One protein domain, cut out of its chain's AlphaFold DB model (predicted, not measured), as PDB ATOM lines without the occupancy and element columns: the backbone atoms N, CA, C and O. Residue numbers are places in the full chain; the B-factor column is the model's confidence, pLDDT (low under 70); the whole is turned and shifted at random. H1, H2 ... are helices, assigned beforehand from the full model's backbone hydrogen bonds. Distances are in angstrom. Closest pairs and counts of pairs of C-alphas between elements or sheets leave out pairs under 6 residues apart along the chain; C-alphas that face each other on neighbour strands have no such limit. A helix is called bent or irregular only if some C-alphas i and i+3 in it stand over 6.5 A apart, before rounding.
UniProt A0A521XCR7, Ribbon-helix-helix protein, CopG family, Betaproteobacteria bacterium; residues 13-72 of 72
ATOM      1  N   GLU A  13       8.454 -10.248  57.569       95.56
ATOM      2  CA  GLU A  13       9.036  -9.409  56.509       95.56
ATOM      3  C   GLU A  13       9.803  -8.210  57.082       95.56
ATOM      4  O   GLU A  13      10.847  -7.823  56.555       95.56
ATOM      5  N   ALA A  14       9.320  -7.629  58.184       95.19
ATOM      6  CA  ALA A  14      10.025  -6.557  58.876       95.19
ATOM      7  C   ALA A  14      11.354  -7.040  59.489       95.19
ATOM      8  O   ALA A  14      12.360  -6.320  59.428       95.19
ATOM      9  N   GLN A  15      11.380  -8.256  60.045       96.94
ATOM     10  CA  GLN A  15      12.592  -8.885  60.577       96.94
ATOM     11  C   GLN A  15      13.597  -9.210  59.466       96.94
ATOM     12  O   GLN A  15      14.771  -8.849  59.591       96.94
ATOM     13  N   ASP A  16      13.137  -9.789  58.358       96.56
ATOM     14  CA  ASP A  16      13.967 -10.099  57.190       96.56
ATOM     15  C   ASP A  16      14.571  -8.821  56.585       96.56
ATOM     16  O   ASP A  16      15.776  -8.749  56.317       96.56
ATOM     17  N   LEU A  17      13.771  -7.752  56.462       95.12
ATOM     18  CA  LEU A  17      14.252  -6.450  56.000       95.12
ATOM     19  C   LEU A  17      15.341  -5.897  56.927       95.12
ATOM     20  O   LEU A  17      16.361  -5.392  56.456       95.12
ATOM     21  N   LYS A  18      15.157  -6.007  58.248       95.88
ATOM     22  CA  LYS A  18      16.153  -5.567  59.235       95.88
ATOM     23  C   LYS A  18      17.446  -6.381  59.136       95.88
ATOM     24  O   LYS A  18      18.524  -5.794  59.233       95.88
ATOM     25  N   ALA A  19      17.356  -7.694  58.936       97.00
ATOM     26  CA  ALA A  19      18.515  -8.566  58.756       97.00
ATOM     27  C   ALA A  19      19.311  -8.192  57.496       97.00
ATOM     28  O   ALA A  19      20.521  -7.984  57.576       97.00
ATOM     29  N   ILE A  20      18.634  -7.993  56.361       96.88
ATOM     30  CA  ILE A  20      19.281  -7.573  55.109       96.88
ATOM     31  C   ILE A  20      19.930  -6.194  55.244       96.88
ATOM     32  O   ILE A  20      21.044  -5.996  54.760       96.88
ATOM     33  N   CYS A  21      19.283  -5.242  55.924       97.06
ATOM     34  CA  CYS A  21      19.886  -3.929  56.177       97.06
ATOM     35  C   CYS A  21      21.199  -4.061  56.964       97.06
ATOM     36  O   CYS A  21      22.188  -3.425  56.612       97.06
ATOM     37  N   LYS A  22      21.240  -4.928  57.988       96.44
ATOM     38  CA  LYS A  22      22.466  -5.187  58.762       96.44
ATOM     39  C   LYS A  22      23.567  -5.830  57.920       96.44
ATOM     40  O   LYS A  22      24.713  -5.422  58.033       96.44
ATOM     41  N   LEU A  23      23.222  -6.814  57.088       96.06
ATOM     42  CA  LEU A  23      24.189  -7.530  56.250       96.06
ATOM     43  C   LEU A  23      24.756  -6.656  55.127       96.06
ATOM     44  O   LEU A  23      25.932  -6.754  54.800       96.06
ATOM     45  N   SER A  24      23.919  -5.805  54.531       93.88
ATOM     46  CA  SER A  24      24.308  -4.950  53.404       93.88
ATOM     47  C   SER A  24      24.890  -3.597  53.820       93.88
ATOM     48  O   SER A  24      25.455  -2.906  52.976       93.88
ATOM     49  N   GLY A  25      24.708  -3.184  55.081       95.75
ATOM     50  CA  GLY A  25      25.034  -1.832  55.551       95.75
ATOM     51  C   GLY A  25      24.118  -0.736  54.987       95.75
ATOM     52  O   GLY A  25      24.388   0.446  55.186       95.75
ATOM     53  N   LYS A  26      23.043  -1.104  54.280       95.62
ATOM     54  CA  LYS A  26      22.130  -0.171  53.606       95.62
ATOM     55  C   LYS A  26      20.937   0.188  54.480       95.62
ATOM     56  O   LYS A  26      20.488  -0.585  55.329       95.62
ATOM     57  N   THR A  27      20.361   1.358  54.226       96.00
ATOM     58  CA  THR A  27      19.104   1.771  54.857       96.00
ATOM     59  C   THR A  27      17.918   0.967  54.317       96.00
ATOM     60  O   THR A  27      17.913   0.505  53.174       96.00
ATOM     61  N   ARG A  28      16.839   0.870  55.108       93.25
ATOM     62  CA  ARG A  28      15.580   0.214  54.694       93.25
ATOM     63  C   ARG A  28      15.076   0.733  53.345       93.25
ATOM     64  O   ARG A  28      14.708  -0.049  52.475       93.25
ATOM     65  N   SER A  29      15.105   2.050  53.154       93.19
ATOM     66  CA  SER A  29      14.644   2.701  51.927       93.19
ATOM     67  C   SER A  29      15.532   2.396  50.718       93.19
ATOM     68  O   SER A  29      15.050   2.388  49.589       93.19
ATOM     69  N   GLU A  30      16.832   2.172  50.905       94.94
ATOM     70  CA  GLU A  30      17.728   1.741  49.824       94.94
ATOM     71  C   GLU A  30      17.459   0.297  49.431       94.94
ATOM     72  O   GLU A  30      17.225   0.040  48.253       94.94
ATOM     73  N   VAL A  31      17.380  -0.606  50.410       95.88
ATOM     74  CA  VAL A  31      17.076  -2.023  50.176       95.88
ATOM     75  C   VAL A  31      15.745  -2.180  49.438       95.88
ATOM     76  O   VAL A  31      15.678  -2.872  48.424       95.88
ATOM     77  N   VAL A  32      14.692  -1.488  49.882       94.50
ATOM     78  CA  VAL A  32      13.372  -1.553  49.233       94.50
ATOM     79  C   VAL A  32      13.413  -0.979  47.814       94.50
ATOM     80  O   VAL A  32      12.833  -1.563  46.898       94.50
ATOM     81  N   ARG A  33      14.123   0.136  47.586       93.62
ATOM     82  CA  ARG A  33      14.272   0.709  46.235       93.62
ATOM     83  C   ARG A  33      15.042  -0.221  45.301       93.62
ATOM     84  O   ARG A  33      14.665  -0.350  44.139       93.62
ATOM     85  N   GLU A  34      16.100  -0.865  45.782       95.06
ATOM     86  CA  GLU A  34      16.858  -1.850  45.007       95.06
ATOM     87  C   GLU A  34      16.017  -3.079  44.678       95.06
ATOM     88  O   GLU A  34      15.968  -3.489  43.518       95.06
ATOM     89  N   ALA A  35      15.288  -3.613  45.659       94.31
ATOM     90  CA  ALA A  35      14.378  -4.733  45.452       94.31
ATOM     91  C   ALA A  35      13.302  -4.399  44.407       94.31
ATOM     92  O   ALA A  35      13.057  -5.197  43.500       94.31
ATOM     93  N   LEU A  36      12.714  -3.199  44.478       94.38
ATOM     94  CA  LEU A  36      11.719  -2.734  43.511       94.38
ATOM     95  C   LEU A  36      12.307  -2.622  42.099       94.38
ATOM     96  O   LEU A  36      11.717  -3.130  41.147       94.38
ATOM     97  N   ARG A  37      13.488  -2.008  41.951       95.38
ATOM     98  CA  ARG A  37      14.185  -1.918  40.654       95.38
ATOM     99  C   ARG A  37      14.501  -3.302  40.095       95.38
ATOM    100  O   ARG A  37      14.238  -3.553  38.924       95.38
ATOM    101  N   GLY A  38      15.008  -4.205  40.935       96.88
ATOM    102  CA  GLY A  38      15.310  -5.581  40.550       96.88
ATOM    103  C   GLY A  38      14.063  -6.359  40.129       96.88
ATOM    104  O   GLY A  38      14.104  -7.103  39.149       96.88
ATOM    105  N   LYS A  39      12.930  -6.158  40.815       96.56
ATOM    106  CA  LYS A  39      11.649  -6.759  40.427       96.56
ATOM    107  C   LYS A  39      11.174  -6.226  39.076       96.56
ATOM    108  O   LYS A  39      10.880  -7.033  38.205       96.56
ATOM    109  N   ILE A  40      11.175  -4.906  38.872       96.88
ATOM    110  CA  ILE A  40      10.797  -4.289  37.588       96.88
ATOM    111  C   ILE A  40      11.689  -4.793  36.451       96.88
ATOM    112  O   ILE A  40      11.191  -5.097  35.371       96.88
ATOM    113  N   PHE A  41      13.000  -4.889  36.682       97.44
ATOM    114  CA  PHE A  41      13.934  -5.385  35.677       97.44
ATOM    115  C   PHE A  41      13.622  -6.830  35.276       97.44
ATOM    116  O   PHE A  41      13.541  -7.111  34.084       97.44
ATOM    117  N   ARG A  42      13.381  -7.720  36.250       97.38
ATOM    118  CA  ARG A  42      12.985  -9.110  35.972       97.38
ATOM    119  C   ARG A  42      11.698  -9.192  35.157       97.38
ATOM    120  O   ARG A  42      11.704  -9.828  34.115       97.38
ATOM    121  N   GLU A  43      10.652  -8.477  35.564       97.12
ATOM    122  CA  GLU A  43       9.375  -8.468  34.833       97.12
ATOM    123  C   GLU A  43       9.542  -7.978  33.387       97.12
ATOM    124  O   GLU A  43       9.005  -8.563  32.449       97.12
ATOM    125  N   ARG A  44      10.338  -6.922  33.178       96.38
ATOM    126  CA  ARG A  44      10.635  -6.416  31.830       96.38
ATOM    127  C   ARG A  44      11.443  -7.411  31.005       96.38
ATOM    128  O   ARG A  44      11.179  -7.550  29.814       96.38
ATOM    129  N   LEU A  45      12.422  -8.076  31.614       95.94
ATOM    130  CA  LEU A  45      13.236  -9.083  30.942       95.94
ATOM    131  C   LEU A  45      12.389 -10.289  30.530       95.94
ATOM    132  O   LEU A  45      12.514 -10.765  29.404       95.94
ATOM    133  N   ASP A  46      11.502 -10.752  31.404       95.75
ATOM    134  CA  ASP A  46      10.615 -11.876  31.114       95.75
ATOM    135  C   ASP A  46       9.611 -11.514  30.011       95.75
ATOM    136  O   ASP A  46       9.443 -12.277  29.056       95.75
ATOM    137  N   ALA A  47       9.048 -10.302  30.040       95.62
ATOM    138  CA  ALA A  47       8.215  -9.792  28.952       95.62
ATOM    139  C   ALA A  47       8.982  -9.692  27.620       95.62
ATOM    140  O   ALA A  47       8.461 -10.059  26.565       95.62
ATOM    141  N   LEU A  48      10.238  -9.236  27.652       94.94
ATOM    142  CA  LEU A  48      11.086  -9.164  26.464       94.94
ATOM    143  C   LEU A  48      11.378 -10.560  25.905       94.94
ATOM    144  O   LEU A  48      11.312 -10.752  24.693       94.94
ATOM    145  N   ARG A  49      11.660 -11.543  26.764       92.25
ATOM    146  CA  ARG A  49      11.955 -12.929  26.365       92.25
ATOM    147  C   ARG A  49      10.811 -13.570  25.589       92.25
ATOM    148  O   ARG A  49      11.079 -14.216  24.579       92.25
ATOM    149  N   VAL A  50       9.561 -13.335  25.997       93.88
ATOM    150  CA  VAL A  50       8.362 -13.820  25.282       93.88
ATOM    151  C   VAL A  50       8.362 -13.378  23.817       93.88
ATOM    152  O   VAL A  50       7.904 -14.104  22.941       93.88
ATOM    153  N   VAL A  51       8.912 -12.199  23.537       93.56
ATOM    154  CA  VAL A  51       8.896 -11.582  22.212       93.56
ATOM    155  C   VAL A  51      10.192 -11.843  21.436       93.56
ATOM    156  O   VAL A  51      10.160 -12.083  20.227       93.56
ATOM    157  N   ALA A  52      11.338 -11.793  22.112       89.06
ATOM    158  CA  ALA A  52      12.658 -11.910  21.509       89.06
ATOM    159  C   ALA A  52      13.013 -13.360  21.158       89.06
ATOM    160  O   ALA A  52      13.486 -13.611  20.052       89.06
ATOM    161  N   ILE A  53      12.727 -14.323  22.044       89.69
ATOM    162  CA  ILE A  53      13.103 -15.733  21.841       89.69
ATOM    163  C   ILE A  53      12.465 -16.322  20.572       89.69
ATOM    164  O   ILE A  53      13.187 -16.931  19.784       89.69
ATOM    165  N   PRO A  54      11.156 -16.144  20.296       91.31
ATOM    166  CA  PRO A  54      10.565 -16.680  19.070       91.31
ATOM    167  C   PRO A  54      11.157 -16.071  17.795       91.31
ATOM    168  O   PRO A  54      11.260 -16.753  16.776       91.31
ATOM    169  N   ARG A  55      11.551 -14.791  17.835       91.50
ATOM    170  CA  ARG A  55      12.199 -14.128  16.696       91.50
ATOM    171  C   ARG A  55      13.614 -14.644  16.482       91.50
ATOM    172  O   ARG A  55      13.926 -15.012  15.357       91.50
ATOM    173  N   ALA A  56      14.401 -14.738  17.553       88.44
ATOM    174  CA  ALA A  56      15.748 -15.301  17.545       88.44
ATOM    175  C   ALA A  56      15.751 -16.723  16.956       88.44
ATOM    176  O   ALA A  56      16.474 -17.005  16.007       88.44
ATOM    177  N   ARG A  57      14.825 -17.584  17.401       88.88
ATOM    178  CA  ARG A  57      14.688 -18.943  16.855       88.88
ATOM    179  C   ARG A  57      14.346 -18.970  15.365       88.88
ATOM    180  O   ARG A  57      14.813 -19.857  14.663       88.88
ATOM    181  N   ARG A  58      13.550 -18.017  14.866       90.94
ATOM    182  CA  ARG A  58      13.195 -17.941  13.436       90.94
ATOM    183  C   ARG A  58      14.399 -17.607  12.554       90.94
ATOM    184  O   ARG A  58      14.439 -18.059  11.417       90.94
ATOM    185  N   ILE A  59      15.341 -16.824  13.069       88.75
ATOM    186  CA  ILE A  59      16.573 -16.452  12.361       88.75
ATOM    187  C   ILE A  59      17.741 -17.400  12.664       88.75
ATOM    188  O   ILE A  59      18.840 -17.177  12.181       88.75
ATOM    189  N   GLY A  60      17.497 -18.478  13.417       89.62
ATOM    190  CA  GLY A  60      18.494 -19.511  13.691       89.62
ATOM    191  C   GLY A  60      19.394 -19.240  14.895       89.62
ATOM    192  O   GLY A  60      20.337 -19.988  15.097       89.62
ATOM    193  N   TRP A  61      19.102 -18.232  15.721       90.06
ATOM    194  CA  TRP A  61      19.823 -18.012  16.977       90.06
ATOM    195  C   TRP A  61      19.259 -18.921  18.070       90.06
ATOM    196  O   TRP A  61      18.140 -18.709  18.559       90.06
ATOM    197  N   LEU A  62      20.020 -19.954  18.438       86.06
ATOM    198  CA  LEU A  62      19.665 -20.920  19.479       86.06
ATOM    199  C   LEU A  62      20.575 -20.822  20.700       86.06
ATOM    200  O   LEU A  62      20.103 -21.089  21.809       86.06
ATOM    201  N   THR A  63      21.832 -20.432  20.506       87.50
ATOM    202  CA  THR A  63      22.811 -20.259  21.580       87.50
ATOM    203  C   THR A  63      23.366 -18.839  21.617       87.50
ATOM    204  O   THR A  63      23.119 -18.020  20.731       87.50
ATOM    205  N   GLU A  64      24.100 -18.525  22.683       83.44
ATOM    206  CA  GLU A  64      24.771 -17.230  22.800       83.44
ATOM    207  C   GLU A  64      25.861 -17.081  21.728       83.44
ATOM    208  O   GLU A  64      26.040 -15.992  21.189       83.44
ATOM    209  N   GLU A  65      26.520 -18.176  21.336       86.88
ATOM    210  CA  GLU A  65      27.532 -18.192  20.274       86.88
ATOM    211  C   GLU A  65      26.966 -17.795  18.903       86.88
ATOM    212  O   GLU A  65      27.665 -17.130  18.134       86.88
ATOM    213  N   ASP A  66      25.714 -18.158  18.598       86.69
ATOM    214  CA  ASP A  66      25.043 -17.733  17.361       86.69
ATOM    215  C   ASP A  66      24.847 -16.210  17.337       86.69
ATOM    216  O   ASP A  66      25.067 -15.556  16.321       86.69
ATOM    217  N   ILE A  67      24.491 -15.632  18.487       84.50
ATOM    218  CA  ILE A  67      24.287 -14.186  18.637       84.50
ATOM    219  C   ILE A  67      25.620 -13.450  18.501       84.50
ATOM    220  O   ILE A  67      25.705 -12.448  17.792       84.50
ATOM    221  N   PHE A  68      26.673 -13.938  19.164       87.06
ATOM    222  CA  PHE A  68      27.991 -13.307  19.092       87.06
ATOM    223  C   PHE A  68      28.558 -13.321  17.674       87.06
ATOM    224  O   PHE A  68      29.152 -12.327  17.269       87.06
ATOM    225  N   ARG A  69      28.350 -14.403  16.917       87.38
ATOM    226  CA  ARG A  69      28.792 -14.510  15.521       87.38
ATOM    227  C   ARG A  69      28.170 -13.450  14.614       87.38
ATOM    228  O   ARG A  69      28.868 -12.921  13.759       87.38
ATOM    229  N   ASP A  70      26.883 -13.172  14.789       82.62
ATOM    230  CA  ASP A  70      26.122 -12.341  13.851       82.62
ATOM    231  C   ASP A  70      26.103 -10.849  14.227       82.62
ATOM    232  O   ASP A  70      25.732 -10.012  13.403       82.62
ATOM    233  N   VAL A  71      26.469 -10.504  15.467       84.06
ATOM    234  CA  VAL A  71      26.425  -9.126  15.996       84.06
ATOM    235  C   VAL A  71      27.821  -8.514  16.200       84.06
ATOM    236  O   VAL A  71      27.914  -7.290  16.319       84.06
ATOM    237  N   SER A  72      28.886  -9.325  16.251       70.88
ATOM    238  CA  SER A  72      30.268  -8.853  16.483       70.88
ATOM    239  C   SER A  72      31.005  -8.463  15.209       70.88
ATOM    240  O   SER A  72      30.787  -9.115  14.165       70.88
TER     241      SER A  72
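AT A GLANCE: This is residues 13 to 72 of the 72 residues of the protein "Ribbon-helix-helix protein, CopG family" of Betaproteobacteria bacterium (UniProt A0A521XCR7). One long helix, H2, makes the length, with short H1 set crosswise at its beginning and, near its far end, the chain turning back through residues 59 to 63 to short H3, which stands off to the side of the last part of H2 without touching it. The 60 printed residues hold three named helices, H1, H2, H3 in chain order, and no named strand; the class is all helix. The whole is extended, radius of gyration of the C-alphas 18.4 A, spanning 48 by 21 by 14 A.

IN THESE COORDINATES: H1 is residues 13 to 24, from C-alpha 13 at (9.036, -9.409, 56.509), 16.2 A long. H2, residues 28 to 58, is 45.1 A long, with a kink of 35 degrees near residue 51. It is neither bent nor irregular, but only just: C-alphas 51 and 54 are 6.2 A apart. H3, residues 64 to 71, is 10.7 A long and ends at C-alpha 71, (26.425, -9.126, 15.996).

HOW THE PARTS SIT: H1, with residues 17 to 21 alone, touches residues 28 to 31 of H2; the closest C-alphas, of Cys 21 and Arg 28, are 6.2 A apart. Their lines are about perpendicular, at 89 degrees. H3 is apart from H1 and H2. Every O i to N i+4 pair is within hydrogen-bond range in H1 and H3, and 24 of 27 in H2.

THE WHOLE: The C-alphas farthest apart, of Gln 15 and Ile 59, are 49.0 A apart. Residues 33 to 52, in H2, stand free. Both links are tight, the printed part has no cut, and no printed residue is under 70 in pLDDT.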